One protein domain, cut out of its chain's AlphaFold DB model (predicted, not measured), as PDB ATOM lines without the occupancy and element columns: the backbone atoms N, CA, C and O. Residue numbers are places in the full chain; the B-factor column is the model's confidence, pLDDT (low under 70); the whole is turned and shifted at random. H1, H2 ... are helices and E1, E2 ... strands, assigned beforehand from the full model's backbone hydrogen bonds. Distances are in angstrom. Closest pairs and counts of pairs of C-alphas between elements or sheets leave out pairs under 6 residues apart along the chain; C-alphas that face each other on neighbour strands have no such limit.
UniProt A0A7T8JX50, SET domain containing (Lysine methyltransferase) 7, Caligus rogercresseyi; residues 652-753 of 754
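AT A GLANCE: This is residues 652 to 753 of the 754 residues of the protein "SET domain containing (Lysine methyltransferase) 7" of Caligus rogercresseyi (UniProt A0A7T8JX50). Two lobes make an elongated model: a loop-rich lobe built round the small strand hairpin E1 and E2, with H3 and H4 at its outside, and the helical hairpin H1 and H2. The long stretch 678 to 708 links them. The printed part has 102 residues, in order H1 H2 E1 E2 H3 H4, mostly helix, with 42 residues in named elements, under half. It is loose, radius of gyration of the C-alphas 15.9 A, spanning 48 by 30 by 22 A.

HOW THE PARTS SIT: E1, residues 709 to 711, and E2, residues 718 to 720, form an antiparallel hairpin; N 710 and O 719 are 2.9 A apart, within hydrogen-bond range. H3, residues 729 to 737, and H4, residues 747 to 751, are apart. H1, residues 652 to 658, touches residues 663 to 666 of H2, residues 663 to 677, in a hairpin at a steep tilt of 43 degrees, opposite ways; the closest C-alphas, Phe 652 and Leu 666, are 7.1 A apart. In these four helices every O i to N i+4 pair is within hydrogen-bond range.

IN THESE COORDINATES: E1 begins at C-alpha 709 (130.916, 152.982, 207.771). H2 is 20.6 A long, H3 12.5 A. H4 ends at C-alpha 751 (120.776, 138.273, 196.663).

THE WHOLE: The farthest C-alphas, Trp 677 and Lys 753, are 51.4 A apart. The printed part has no cut; the link H2 to E1 is long. Residues 752 to 753 have pLDDT under 70.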
ATOM      1  N   PHE A 652     129.833 162.551 228.824       96.25
ATOM      2  CA  PHE A 652     129.413 162.650 227.424       96.25
ATOM      3  C   PHE A 652     127.906 162.467 227.258       96.25
ATOM      4  O   PHE A 652     127.296 163.205 226.489       96.25
ATOM      5  N   VAL A 653     127.289 161.550 228.010       95.00
ATOM      6  CA  VAL A 653     125.822 161.414 228.043       95.00
ATOM      7  C   VAL A 653     125.173 162.719 228.510       95.00
ATOM      8  O   VAL A 653     124.245 163.205 227.870       95.00
ATOM      9  N   HIS A 654     125.705 163.354 229.558       96.19
ATOM     10  CA  HIS A 654     125.225 164.656 230.009       96.19
ATOM     11  C   HIS A 654     125.362 165.729 228.920       96.19
ATOM     12  O   HIS A 654     124.401 166.439 228.638       96.19
ATOM     13  N   LEU A 655     126.518 165.852 228.269       96.81
ATOM     14  CA  LEU A 655     126.698 166.821 227.185       96.81
ATOM     15  C   LEU A 655     125.731 166.574 226.018       96.81
ATOM     16  O   LEU A 655     125.146 167.516 225.484       96.81
ATOM     17  N   ARG A 656     125.515 165.308 225.666       95.50
ATOM     18  CA  ARG A 656     124.580 164.898 224.618       95.50
ATOM     19  C   ARG A 656     123.141 165.284 224.951       95.50
ATOM     20  O   ARG A 656     122.472 165.932 224.154       95.50
ATOM     21  N   GLU A 657     122.657 164.872 226.118       93.69
ATOM     22  CA  GLU A 657     121.233 164.930 226.469       93.69
ATOM     23  C   GLU A 657     120.839 166.254 227.123       93.69
ATOM     24  O   GLU A 657     119.789 166.821 226.831       93.69
ATOM     25  N   ALA A 658     121.674 166.757 228.031       94.19
ATOM     26  CA  ALA A 658     121.368 167.940 228.824       94.19
ATOM     27  C   ALA A 658     121.807 169.241 228.148       94.19
ATOM     28  O   ALA A 658     121.155 170.261 228.374       94.19
ATOM     29  N   GLN A 659     122.897 169.205 227.372       95.94
ATOM     30  CA  GLN A 659     123.434 170.366 226.650       95.94
ATOM     31  C   GLN A 659     123.134 170.318 225.144       95.94
ATOM     32  O   GLN A 659     123.298 171.320 224.457       95.94
ATOM     33  N   GLY A 660     122.657 169.180 224.630       95.81
ATOM     34  CA  GLY A 660     122.204 169.047 223.247       95.81
ATOM     35  C   GLY A 660     123.318 168.944 222.205       95.81
ATOM     36  O   GLY A 660     123.001 168.966 221.017       95.81
ATOM     37  N   LEU A 661     124.585 168.794 222.612       96.94
ATOM     38  CA  LEU A 661     125.725 168.718 221.686       96.94
ATOM     39  C   LEU A 661     125.543 167.560 220.704       96.94
ATOM     40  O   LEU A 661     125.164 166.461 221.107       96.94
ATOM     41  N   SER A 662     125.804 167.800 219.422       94.94
ATOM     42  CA  SER A 662     125.800 166.794 218.355       94.94
ATOM     43  C   SER A 662     126.944 165.785 218.516       94.94
ATOM     44  O   SER A 662     127.936 166.059 219.187       94.94
ATOM     45  N   GLU A 663     126.838 164.608 217.888       92.88
ATOM     46  CA  GLU A 663     127.913 163.605 217.975       92.88
ATOM     47  C   GLU A 663     129.246 164.138 217.418       92.88
ATOM     48  O   GLU A 663     130.299 163.818 217.964       92.88
ATOM     49  N   GLU A 664     129.211 164.987 216.383       92.94
ATOM     50  CA  GLU A 664     130.404 165.619 215.801       92.94
ATOM     51  C   GLU A 664     131.082 166.557 216.808       92.94
ATOM     52  O   GLU A 664     132.279 166.430 217.064       92.94
ATOM     53  N   GLU A 665     130.309 167.414 217.484       95.88
ATOM     54  CA  GLU A 665     130.825 168.298 218.537       95.88
ATOM     55  C   GLU A 665     131.402 167.510 219.723       95.88
ATOM     56  O   GLU A 665     132.449 167.877 220.265       95.88
ATOM     57  N   LEU A 666     130.748 166.413 220.127       95.56
ATOM     58  CA  LEU A 666     131.258 165.531 221.182       95.56
ATOM     59  C   LEU A 666     132.576 164.877 220.758       95.56
ATOM     60  O   LEU A 666     133.508 164.785 221.563       95.56
ATOM     61  N   GLN A 667     132.676 164.448 219.499       94.00
ATOM     62  CA  GLN A 667     133.874 163.821 218.961       94.00
ATOM     63  C   GLN A 667     135.040 164.807 218.857       94.00
ATOM     64  O   GLN A 667     136.164 164.463 219.237       94.00
ATOM     65  N   ASP A 668     134.780 166.036 218.427       94.56
ATOM     66  CA  ASP A 668     135.755 167.124 218.413       94.56
ATOM     67  C   ASP A 668     136.222 167.494 219.815       94.56
ATOM     68  O   ASP A 668     137.419 167.686 220.053       94.56
ATOM     69  N   LEU A 669     135.299 167.549 220.775       94.94
ATOM     70  CA  LEU A 669     135.639 167.776 222.171       94.94
ATOM     71  C   LEU A 669     136.524 166.648 222.706       94.94
ATOM     72  O   LEU A 669     137.564 166.923 223.305       94.94
ATOM     73  N   ALA A 670     136.172 165.388 222.442       93.25
ATOM     74  CA  ALA A 670     136.985 164.236 222.817       93.25
ATOM     75  C   ALA A 670     138.375 164.273 222.161       93.25
ATOM     76  O   ALA A 670     139.368 163.988 222.832       93.25
ATOM     77  N   ASN A 671     138.479 164.682 220.892       92.69
ATOM     78  CA  ASN A 671     139.752 164.870 220.187       92.69
ATOM     79  C   ASN A 671     140.610 165.950 220.863       92.69
ATOM     80  O   ASN A 671     141.762 165.689 221.213       92.69
ATOM     81  N   LYS A 672     140.037 167.136 221.113       94.25
ATOM     82  CA  LYS A 672     140.712 168.256 221.794       94.25
ATOM     83  C   LYS A 672     141.192 167.855 223.184       94.25
ATOM     84  O   LYS A 672     142.334 168.125 223.549       94.25
ATOM     85  N   LYS A 673     140.344 167.171 223.956       92.25
ATOM     86  CA  LYS A 673     140.708 166.651 225.278       92.25
ATOM     87  C   LYS A 673     141.797 165.584 225.193       92.25
ATOM     88  O   LYS A 673     142.736 165.627 225.980       92.25
ATOM     89  N   SER A 674     141.729 164.691 224.205       92.19
ATOM     90  CA  SER A 674     142.753 163.662 224.004       92.19
ATOM     91  C   SER A 674     144.122 164.265 223.705       92.19
ATOM     92  O   SER A 674     145.126 163.833 224.268       92.19
ATOM     93  N   GLN A 675     144.159 165.302 222.864       93.12
ATOM     94  CA  GLN A 675     145.376 166.049 222.555       93.12
ATOM     95  C   GLN A 675     145.912 166.795 223.780       93.12
ATOM     96  O   GLN A 675     147.102 166.718 224.068       93.12
ATOM     97  N   ALA A 676     145.037 167.483 224.521       92.56
ATOM     98  CA  ALA A 676     145.428 168.257 225.696       92.56
ATOM     99  C   ALA A 676     145.977 167.381 226.834       92.56
ATOM    100  O   ALA A 676     146.888 167.795 227.548       92.56
ATOM    101  N   TRP A 677     145.427 166.179 227.017       89.50
ATOM    102  CA  TRP A 677     145.785 165.299 228.133       89.50
ATOM    103  C   TRP A 677     146.797 164.215 227.770       89.50
ATOM    104  O   TRP A 677     147.347 163.580 228.667       89.50
ATOM    105  N   GLY A 678     147.028 163.967 226.478       91.00
ATOM    106  CA  GLY A 678     147.834 162.834 226.019       91.00
ATOM    107  C   GLY A 678     147.208 161.474 226.350       91.00
ATOM    108  O   GLY A 678     147.914 160.470 226.406       91.00
ATOM    109  N   ILE A 679     145.895 161.434 226.599       87.94
ATOM    110  CA  ILE A 679     145.128 160.227 226.926       87.94
ATOM    111  C   ILE A 679     143.996 160.120 225.919       87.94
ATOM    112  O   ILE A 679     143.250 161.074 225.740       87.94
ATOM    113  N   PHE A 680     143.832 158.962 225.288       90.19
ATOM    114  CA  PHE A 680     142.712 158.742 224.381       90.19
ATOM    115  C   PHE A 680     141.376 158.806 225.133       90.19
ATOM    116  O   PHE A 680     141.149 158.073 226.099       90.19
ATOM    117  N   VAL A 681     140.496 159.694 224.674       89.94
ATOM    118  CA  VAL A 681     139.124 159.842 225.154       89.94
ATOM    119  C   VAL A 681     138.183 159.306 224.079       89.94
ATOM    120  O   VAL A 681     138.203 159.753 222.925       89.94
ATOM    121  N   GLU A 682     137.380 158.322 224.462       91.19
ATOM    122  CA  GLU A 682     136.340 157.731 223.627       91.19
ATOM    123  C   GLU A 682     134.989 158.364 223.969       91.19
ATOM    124  O   GLU A 682     134.696 158.607 225.139       91.19
ATOM    125  N   VAL A 683     134.193 158.671 222.942       93.50
ATOM    126  CA  VAL A 683     132.807 159.110 223.124       93.50
ATOM    127  C   VAL A 683     131.948 157.846 223.195       93.50
ATOM    128  O   VAL A 683     131.957 157.080 222.232       93.50
ATOM    129  N   PRO A 684     131.210 157.598 224.291       94.44
ATOM    130  CA  PRO A 684     130.352 156.427 224.393       94.44
ATOM    131  C   PRO A 684     129.224 156.508 223.364       94.44
ATOM    132  O   PRO A 684     128.676 157.587 223.124       94.44
ATOM    133  N   SER A 685     128.825 155.368 222.807       94.12
ATOM    134  CA  SER A 685     127.674 155.285 221.905       94.12
ATOM    135  C   SER A 685     126.402 155.868 222.548       94.12
ATOM    136  O   SER A 685     126.211 155.741 223.762       94.12
ATOM    137  N   PRO A 686     125.500 156.491 221.770       94.19
ATOM    138  CA  PRO A 686     124.177 156.865 222.254       94.19
ATOM    139  C   PRO A 686     123.394 155.644 222.774       94.19
ATOM    140  O   PRO A 686     123.667 154.513 222.364       94.19
ATOM    141  N   PRO A 687     122.390 155.831 223.648       90.81
ATOM    142  CA  PRO A 687     121.501 154.742 224.046       90.81
ATOM    143  C   PRO A 687     120.760 154.152 222.836       90.81
ATOM    144  O   PRO A 687     120.253 154.909 222.014       90.81
ATOM    145  N   ARG A 688     120.609 152.820 222.762       92.19
ATOM    146  CA  ARG A 688     119.954 152.100 221.639       92.19
ATOM    147  C   ARG A 688     118.554 152.615 221.259       92.19
ATOM    148  O   ARG A 688     118.143 152.464 220.118       92.19
ATOM    149  N   GLY A 689     117.820 153.208 222.204       90.19
ATOM    150  CA  GLY A 689     116.487 153.781 221.971       90.19
ATOM    151  C   GLY A 689     116.471 155.250 221.534       90.19
ATOM    152  O   GLY A 689     115.395 155.797 221.316       90.19
ATOM    153  N   SER A 690     117.629 155.909 221.450       91.81
ATOM    154  CA  SER A 690     117.727 157.293 220.984       91.81
ATOM    155  C   SER A 690     117.685 157.350 219.458       91.81
ATOM    156  O   SER A 690     118.278 156.524 218.774       91.81
ATOM    157  N   ASP A 691     117.061 158.400 218.931       92.75
ATOM    158  CA  ASP A 691     117.127 158.834 217.531       92.75
ATOM    159  C   ASP A 691     118.561 159.060 217.008       92.75
ATOM    160  O   ASP A 691     118.812 158.999 215.804       92.75
ATOM    161  N   ARG A 692     119.518 159.290 217.912       92.62
ATOM    162  CA  ARG A 692     120.945 159.415 217.599       92.62
ATOM    163  C   ARG A 692     121.626 158.065 217.399       92.62
ATOM    164  O   ARG A 692     122.684 158.004 216.773       92.62
ATOM    165  N   PHE A 693     121.048 156.977 217.908       94.19
ATOM    166  CA  PHE A 693     121.600 155.643 217.723       94.19
ATOM    167  C   PHE A 693     121.287 155.129 216.321       94.19
ATOM    168  O   PHE A 693     120.159 154.774 215.992       94.19
ATOM    169  N   ARG A 694     122.320 155.062 215.486       94.06
ATOM    170  CA  ARG A 694     122.262 154.416 214.172       94.06
ATOM    171  C   ARG A 694     122.790 152.983 214.287       94.06
ATOM    172  O   ARG A 694     123.998 152.849 214.497       94.06
ATOM    173  N   PRO A 695     121.942 151.942 214.199       95.88
ATOM    174  CA  PRO A 695     122.386 150.555 214.287       95.88
ATOM    175  C   PRO A 695     123.104 150.122 213.009       95.88
ATOM    176  O   PRO A 695     122.684 150.446 211.898       95.88
ATOM    177  N   CYS A 696     124.164 149.338 213.166       95.94
ATOM    178  CA  CYS A 696     124.782 148.606 212.073       95.94
ATOM    179  C   CYS A 696     123.857 147.482 211.601       95.94
ATOM    180  O   CYS A 696     123.463 146.628 212.394       95.94
ATOM    181  N   GLY A 697     123.588 147.407 210.296       94.88
ATOM    182  CA  GLY A 697     122.715 146.388 209.705       94.88
ATOM    183  C   GLY A 697     123.205 144.940 209.850       94.88
ATOM    184  O   GLY A 697     122.493 144.026 209.447       94.88
ATOM    185  N   SER A 698     124.408 144.706 210.394       94.94
ATOM    186  CA  SER A 698     124.948 143.360 210.636       94.94
ATOM    187  C   SER A 698     125.092 142.995 212.113       94.94
ATOM    188  O   SER A 698     124.777 141.861 212.467       94.94
ATOM    189  N   CYS A 699     125.637 143.875 212.956       94.44
ATOM    190  CA  CYS A 699     125.910 143.569 214.369       94.44
ATOM    191  C   CYS A 699     125.003 144.327 215.345       94.44
ATOM    192  O   CYS A 699     125.073 144.071 216.543       94.44
ATOM    193  N   ASP A 700     124.171 145.247 214.841       93.69
ATOM    194  CA  ASP A 700     123.238 146.069 215.619       93.69
ATOM    195  C   ASP A 700     123.908 147.004 216.653       93.69
ATOM    196  O   ASP A 700     123.248 147.588 217.511       93.69
ATOM    197  N   GLU A 701     125.231 147.180 216.576       94.06
ATOM    198  CA  GLU A 701     125.976 148.173 217.358       94.06
ATOM    199  C   GLU A 701     125.952 149.554 216.692       94.06
ATOM    200  O   GLU A 701     125.732 149.675 215.485       94.06
ATOM    201  N   HIS A 702     126.205 150.610 217.470       94.25
ATOM    202  CA  HIS A 702     126.178 151.978 216.952       94.25
ATOM    203  C   HIS A 702     127.261 152.221 215.898       94.25
ATOM    204  O   HIS A 702     128.443 151.953 216.120       94.25
ATOM    205  N   LEU A 703     126.873 152.830 214.785       89.94
ATOM    206  CA  LEU A 703     127.757 153.364 213.754       89.94
ATOM    207  C   LEU A 703     128.426 154.650 214.263       89.94
ATOM    208  O   LEU A 703     128.018 155.756 213.920       89.94
ATOM    209  N   GLY A 704     129.406 154.495 215.157       82.50
ATOM    210  CA  GLY A 704     130.153 155.611 215.733       82.50
ATOM    211  C   GLY A 704     130.968 156.378 214.687       82.50
ATOM    212  O   GLY A 704     131.351 155.833 213.655       82.50
ATOM    213  N   LEU A 705     131.296 157.638 214.981       77.06
ATOM    214  CA  LEU A 705     131.939 158.560 214.031       77.06
ATOM    215  C   LEU A 705     133.369 158.186 213.613       77.06
ATOM    216  O   LEU A 705     133.868 158.687 212.611       77.06
ATOM    217  N   ARG A 706     134.054 157.341 214.389       70.62
ATOM    218  CA  ARG A 706     135.453 156.955 214.134       70.62
ATOM    219  C   ARG A 706     135.612 155.656 213.362       70.62
ATOM    220  O   ARG A 706     136.717 155.357 212.920       70.62
ATOM    221  N   GLN A 707     134.553 154.864 213.246       79.19
ATOM    222  CA  GLN A 707     134.620 153.637 212.470       79.19
ATOM    223  C   GLN A 707     134.261 153.968 211.031       79.19
ATOM    224  O   GLN A 707     133.337 154.736 210.771       79.19
ATOM    225  N   TRP A 708     134.995 153.394 210.085       88.62
ATOM    226  CA  TRP A 708     134.574 153.441 208.697       88.62
ATOM    227  C   TRP A 708     133.215 152.765 208.583       88.62
ATOM    228  O   TRP A 708     133.003 151.666 209.105       88.62
ATOM    229  N   THR A 709     132.280 153.460 207.952       92.06
ATOM    230  CA  THR A 709     130.916 152.982 207.771       92.06
ATOM    231  C   THR A 709     130.545 153.046 206.305       92.06
ATOM    232  O   THR A 709     131.091 153.843 205.541       92.06
ATOM    233  N   LEU A 710     129.635 152.165 205.912       93.12
ATOM    234  CA  LEU A 710     129.233 151.993 204.527       93.12
ATOM    235  C   LEU A 710     127.723 151.810 204.462       93.12
ATOM    236  O   LEU A 710     127.171 150.943 205.142       93.12
ATOM    237  N   SER A 711     127.046 152.635 203.669       94.50
ATOM    238  CA  SER A 711     125.612 152.505 203.414       94.50
ATOM    239  C   SER A 711     125.361 151.594 202.221       94.50
ATOM    240  O   SER A 711     125.967 151.771 201.166       94.50
ATOM    241  N   CYS A 712     124.428 150.653 202.348       94.25
ATOM    242  CA  CYS A 712     123.948 149.888 201.206       94.25
ATOM    243  C   CYS A 712     123.162 150.797 200.253       94.25
ATOM    244  O   CYS A 712     122.194 151.429 200.666       94.25
ATOM    245  N   THR A 713     123.497 150.780 198.961       94.62
ATOM    246  CA  THR A 713     122.834 151.616 197.940       94.62
ATOM    247  C   THR A 713     121.372 151.255 197.652       94.62
ATOM    248  O   THR A 713     120.690 151.991 196.946       94.62
ATOM    249  N   ILE A 714     120.875 150.125 198.173       94.94
ATOM    250  CA  ILE A 714     119.499 149.654 197.952       94.94
ATOM    251  C   ILE A 714     118.614 149.896 199.175       94.94
ATOM    252  O   ILE A 714     117.546 150.481 199.038       94.94
ATOM    253  N   CYS A 715     119.012 149.401 200.351       94.38
ATOM    254  CA  CYS A 715     118.191 149.508 201.561       94.38
ATOM    255  C   CYS A 715     118.571 150.683 202.466       94.38
ATOM    256  O   CYS A 715     117.944 150.850 203.507       94.38
ATOM    257  N   GLU A 716     119.612 151.444 202.112       94.69
ATOM    258  CA  GLU A 716     120.133 152.596 202.868       94.69
ATOM    259  C   GLU A 716     120.589 152.269 204.303       94.69
ATOM    260  O   GLU A 716     120.978 153.160 205.060       94.69
ATOM    261  N   LEU A 717     120.604 150.985 204.684       94.69
ATOM    262  CA  LEU A 717     121.166 150.540 205.953       94.69
ATOM    263  C   LEU A 717     122.675 150.744 205.945       94.69
ATOM    264  O   LEU A 717     123.359 150.464 204.958       94.69
ATOM    265  N   TRP A 718     123.185 151.191 207.081       95.31
ATOM    266  CA  TRP A 718     124.596 151.454 207.293       95.31
ATOM    267  C   TRP A 718     125.253 150.292 208.037       95.31
ATOM    268  O   TRP A 718     124.636 149.644 208.881       95.31
ATOM    269  N   PHE A 719     126.515 150.027 207.725       95.19
ATOM    270  CA  PHE A 719     127.280 148.907 208.257       95.19
ATOM    271  C   PHE A 719     128.651 149.394 208.710       95.19
ATOM    272  O   PHE A 719     129.247 150.250 208.057       95.19
ATOM    273  N   HIS A 720     129.174 148.844 209.808       94.94
ATOM    274  CA  HIS A 720     130.595 148.995 210.116       94.94
ATOM    275  C   HIS A 720     131.406 148.307 209.033       94.94
ATOM    276  O   HIS A 720     131.079 147.187 208.641       94.94
ATOM    277  N   PHE A 721     132.504 148.926 208.620       92.81
ATOM    278  CA  PHE A 721     133.417 148.334 207.655       92.81
ATOM    279  C   PHE A 721     133.912 146.952 208.109       92.81
ATOM    280  O   PHE A 721     133.876 145.996 207.345       92.81
ATOM    281  N   SER A 722     134.230 146.801 209.400       92.44
ATOM    282  CA  SER A 722     134.639 145.524 210.006       92.44
ATOM    283  C   SER A 722     133.564 144.429 209.984       92.44
ATOM    284  O   SER A 722     133.881 143.252 210.164       92.44
ATOM    285  N   CYS A 723     132.293 144.790 209.783       93.88
ATOM    286  CA  CYS A 723     131.195 143.836 209.641       93.88
ATOM    287  C   CYS A 723     130.985 143.380 208.190       93.88
ATOM    288  O   CYS A 723     130.276 142.399 207.962       93.88
ATOM    289  N   ILE A 724     131.598 144.059 207.218       93.00
ATOM    290  CA  ILE A 724     131.537 143.707 205.801       93.00
ATOM    291  C   ILE A 724     132.708 142.768 205.511       93.00
ATOM    292  O   ILE A 724     133.865 143.124 205.704       93.00
ATOM    293  N   LYS A 725     132.426 141.538 205.070       91.25
ATOM    294  CA  LYS A 725     133.482 140.552 204.763       91.25
ATOM    295  C   LYS A 725     133.913 140.597 203.303       91.25
ATOM    296  O   LYS A 725     134.904 139.975 202.938       91.25
ATOM    297  N   GLU A 726     133.117 141.259 202.474       90.88
ATOM    298  CA  GLU A 726     133.207 141.230 201.022       90.88
ATOM    299  C   GLU A 726     134.043 142.369 200.423       90.88
ATOM    300  O   GLU A 726     134.291 142.325 199.225       90.88
ATOM    301  N   ILE A 727     134.461 143.363 201.217       90.44
ATOM    302  CA  ILE A 727     135.279 144.495 200.756       90.44
ATOM    303  C   ILE A 727     136.614 144.487 201.500       90.44
ATOM    304  O   ILE A 727     136.643 144.410 202.729       90.44
ATOM    305  N   SER A 728     137.713 144.575 200.756       92.50
ATOM    306  CA  SER A 728     139.049 144.770 201.323       92.50
ATOM    307  C   SER A 728     139.292 146.229 201.730       92.50
ATOM    308  O   SER A 728     138.697 147.158 201.191       92.50
ATOM    309  N   GLU A 729     140.185 146.451 202.696       91.00
ATOM    310  CA  GLU A 729     140.564 147.798 203.159       91.00
ATOM    311  C   GLU A 729     141.095 148.678 202.016       91.00
ATOM    312  O   GLU A 729     140.735 149.848 201.925       91.00
ATOM    313  N   GLU A 730     141.848 148.095 201.081       92.31
ATOM    314  CA  GLU A 730     142.365 148.787 199.894       92.31
ATOM    315  C   GLU A 730     141.241 149.253 198.954       92.31
ATOM    316  O   GLU A 730     141.239 150.411 198.540       92.31
ATOM    317  N   GLU A 731     140.253 148.394 198.664       89.81
ATOM    318  CA  GLU A 731     139.088 148.752 197.834       89.81
ATOM    319  C   GLU A 731     138.254 149.867 198.480       89.81
ATOM    320  O   GLU A 731     137.756 150.761 197.792       89.81
ATOM    321  N   PHE A 732     138.108 149.836 199.807       89.19
ATOM    322  CA  PHE A 732     137.413 150.889 200.542       89.19
ATOM    323  C   PHE A 732     138.170 152.216 200.493       89.19
ATOM    324  O   PHE A 732     137.570 153.256 200.213       89.19
ATOM    325  N   GLU A 733     139.484 152.196 200.733       89.38
ATOM    326  CA  GLU A 733     140.316 153.392 200.648       89.38
ATOM    327  C   GLU A 733     140.308 153.993 199.239       89.38
ATOM    328  O   GLU A 733     140.164 155.209 199.098       89.38
ATOM    329  N   GLU A 734     140.429 153.168 198.197       90.12
ATOM    330  CA  GLU A 734     140.387 153.617 196.804       90.12
ATOM    331  C   GLU A 734     139.045 154.284 196.480       90.12
ATOM    332  O   GLU A 734     139.022 155.411 195.975       90.12
ATOM    333  N   ALA A 735     137.933 153.661 196.877       86.06
ATOM    334  CA  ALA A 735     136.607 154.221 196.658       86.06
ATOM    335  C   ALA A 735     136.357 155.506 197.461       86.06
ATOM    336  O   ALA A 735     135.740 156.436 196.949       86.06
ATOM    337  N   SER A 736     136.878 155.604 198.689       84.44
ATOM    338  CA  SER A 736     136.774 156.820 199.511       84.44
ATOM    339  C   SER A 736     137.554 158.011 198.936       84.44
ATOM    340  O   SER A 736     137.229 159.162 199.232       84.44
ATOM    341  N   ARG A 737     138.576 157.749 198.106       88.31
ATOM    342  CA  ARG A 737     139.339 158.774 197.373       88.31
ATOM    343  C   ARG A 737     138.707 159.125 196.026       88.31
ATOM    344  O   ARG A 737     138.986 160.206 195.510       88.31
ATOM    345  N   SER A 738     137.909 158.232 195.445       87.38
ATOM    346  CA  SER A 738     137.207 158.475 194.186       87.38
ATOM    347  C   SER A 738     135.927 159.290 194.406       87.38
ATOM    348  O   SER A 738     135.214 159.083 195.382       87.38
ATOM    349  N   GLU A 739     135.601 160.209 193.490       84.12
ATOM    350  CA  GLU A 739     134.308 160.919 193.521       84.12
ATOM    351  C   GLU A 739     133.124 159.979 193.214       84.12
ATOM    352  O   GLU A 739     131.980 160.255 193.581       84.12
ATOM    353  N   GLU A 740     133.403 158.850 192.560       81.81
ATOM    354  CA  GLU A 740     132.455 157.774 192.284       81.81
ATOM    355  C   GLU A 740     132.265 156.937 193.557       81.81
ATOM    356  O   GLU A 740     132.917 155.916 193.748       81.81
ATOM    357  N   GLY A 741     131.412 157.391 194.480       78.94
ATOM    358  CA  GLY A 741     131.136 156.660 195.723       78.94
ATOM    359  C   GLY A 741     130.871 155.158 195.497       78.94
ATOM    360  O   GLY A 741     130.294 154.758 194.486       78.94
ATOM    361  N   LEU A 742     131.290 154.315 196.446       86.88
ATOM    362  CA  LEU A 742     131.229 152.854 196.313       86.88
ATOM    363  C   LEU A 742     129.776 152.349 196.139       86.88
ATOM    364  O   LEU A 742     128.986 152.431 197.083       86.88
ATOM    365  N   ASP A 743     129.420 151.763 194.980       90.38
ATOM    366  CA  ASP A 743     128.130 151.055 194.785       90.38
ATOM    367  C   ASP A 743     128.142 149.691 195.492       90.38
ATOM    368  O   ASP A 743     128.144 148.624 194.870       90.38
ATOM    369  N   TRP A 744     128.176 149.718 196.823       93.06
ATOM    370  CA  TRP A 744     128.120 148.514 197.637       93.06
ATOM    371  C   TRP A 744     126.692 148.149 198.040       93.06
ATOM    372  O   TRP A 744     125.848 148.984 198.381       93.06
ATOM    373  N   ARG A 745     126.431 146.840 198.054       93.62
ATOM    374  CA  ARG A 745     125.137 146.255 198.399       93.62
ATOM    375  C   ARG A 745     125.329 145.252 199.521       93.62
ATOM    376  O   ARG A 745     126.186 144.377 199.421       93.62
ATOM    377  N   CYS A 746     124.496 145.337 200.554       92.75
ATOM    378  CA  CYS A 746     124.501 144.341 201.615       92.75
ATOM    379  C   CYS A 746     124.105 142.965 201.063       92.75
ATOM    380  O   CYS A 746     123.453 142.858 200.021       92.75
ATOM    381  N   ARG A 747     124.463 141.896 201.780       92.06
ATOM    382  CA  ARG A 747     124.241 140.507 201.345       92.06
ATOM    383  C   ARG A 747     122.784 140.203 200.981       92.06
ATOM    384  O   ARG A 747     122.532 139.503 200.004       92.06
ATOM    385  N   GLU A 748     121.838 140.752 201.738       92.25
ATOM    386  CA  GLU A 748     120.404 140.582 201.482       92.25
ATOM    387  C   GLU A 748     119.990 141.250 200.166       92.25
ATOM    388  O   GLU A 748     119.309 140.640 199.346       92.25
ATOM    389  N   CYS A 749     120.476 142.464 199.907       92.00
ATOM    390  CA  CYS A 749     120.169 143.205 198.686       92.00
ATOM    391  C   CYS A 749     120.947 142.710 197.458       92.00
ATOM    392  O   CYS A 749     120.464 142.828 196.332       92.00
ATOM    393  N   ALA A 750     122.135 142.137 197.655       88.44
ATOM    394  CA  ALA A 750     122.908 141.492 196.598       88.44
ATOM    395  C   ALA A 750     122.218 140.209 196.098       88.44
ATOM    396  O   ALA A 750     122.234 139.935 194.899       88.44
ATOM    397  N   GLY A 751     121.560 139.466 196.997       81.50
ATOM    398  CA  GLY A 751     120.776 138.273 196.663       81.50
ATOM    399  C   GLY A 751     119.457 138.555 195.932       81.50
ATOM    400  O   GLY A 751     118.954 137.676 195.245       81.50
ATOM    401  N   LEU A 752     118.921 139.780 196.005       68.56
ATOM    402  CA  LEU A 752     117.687 140.188 195.305       68.56
ATOM    403  C   LEU A 752     117.873 140.409 193.787       68.56
ATOM    404  O   LEU A 752     116.937 140.822 193.105       68.56
ATOM    405  N   LYS A 753     119.077 140.165 193.254       52.19
ATOM    406  CA  LYS A 753     119.418 140.316 191.829       52.19
ATOM    407  C   LYS A 753     119.362 139.009 191.015       52.19
ATOM    408  O   LYS A 753     119.770 139.024 189.854       52.19
TER     409      LYS A 753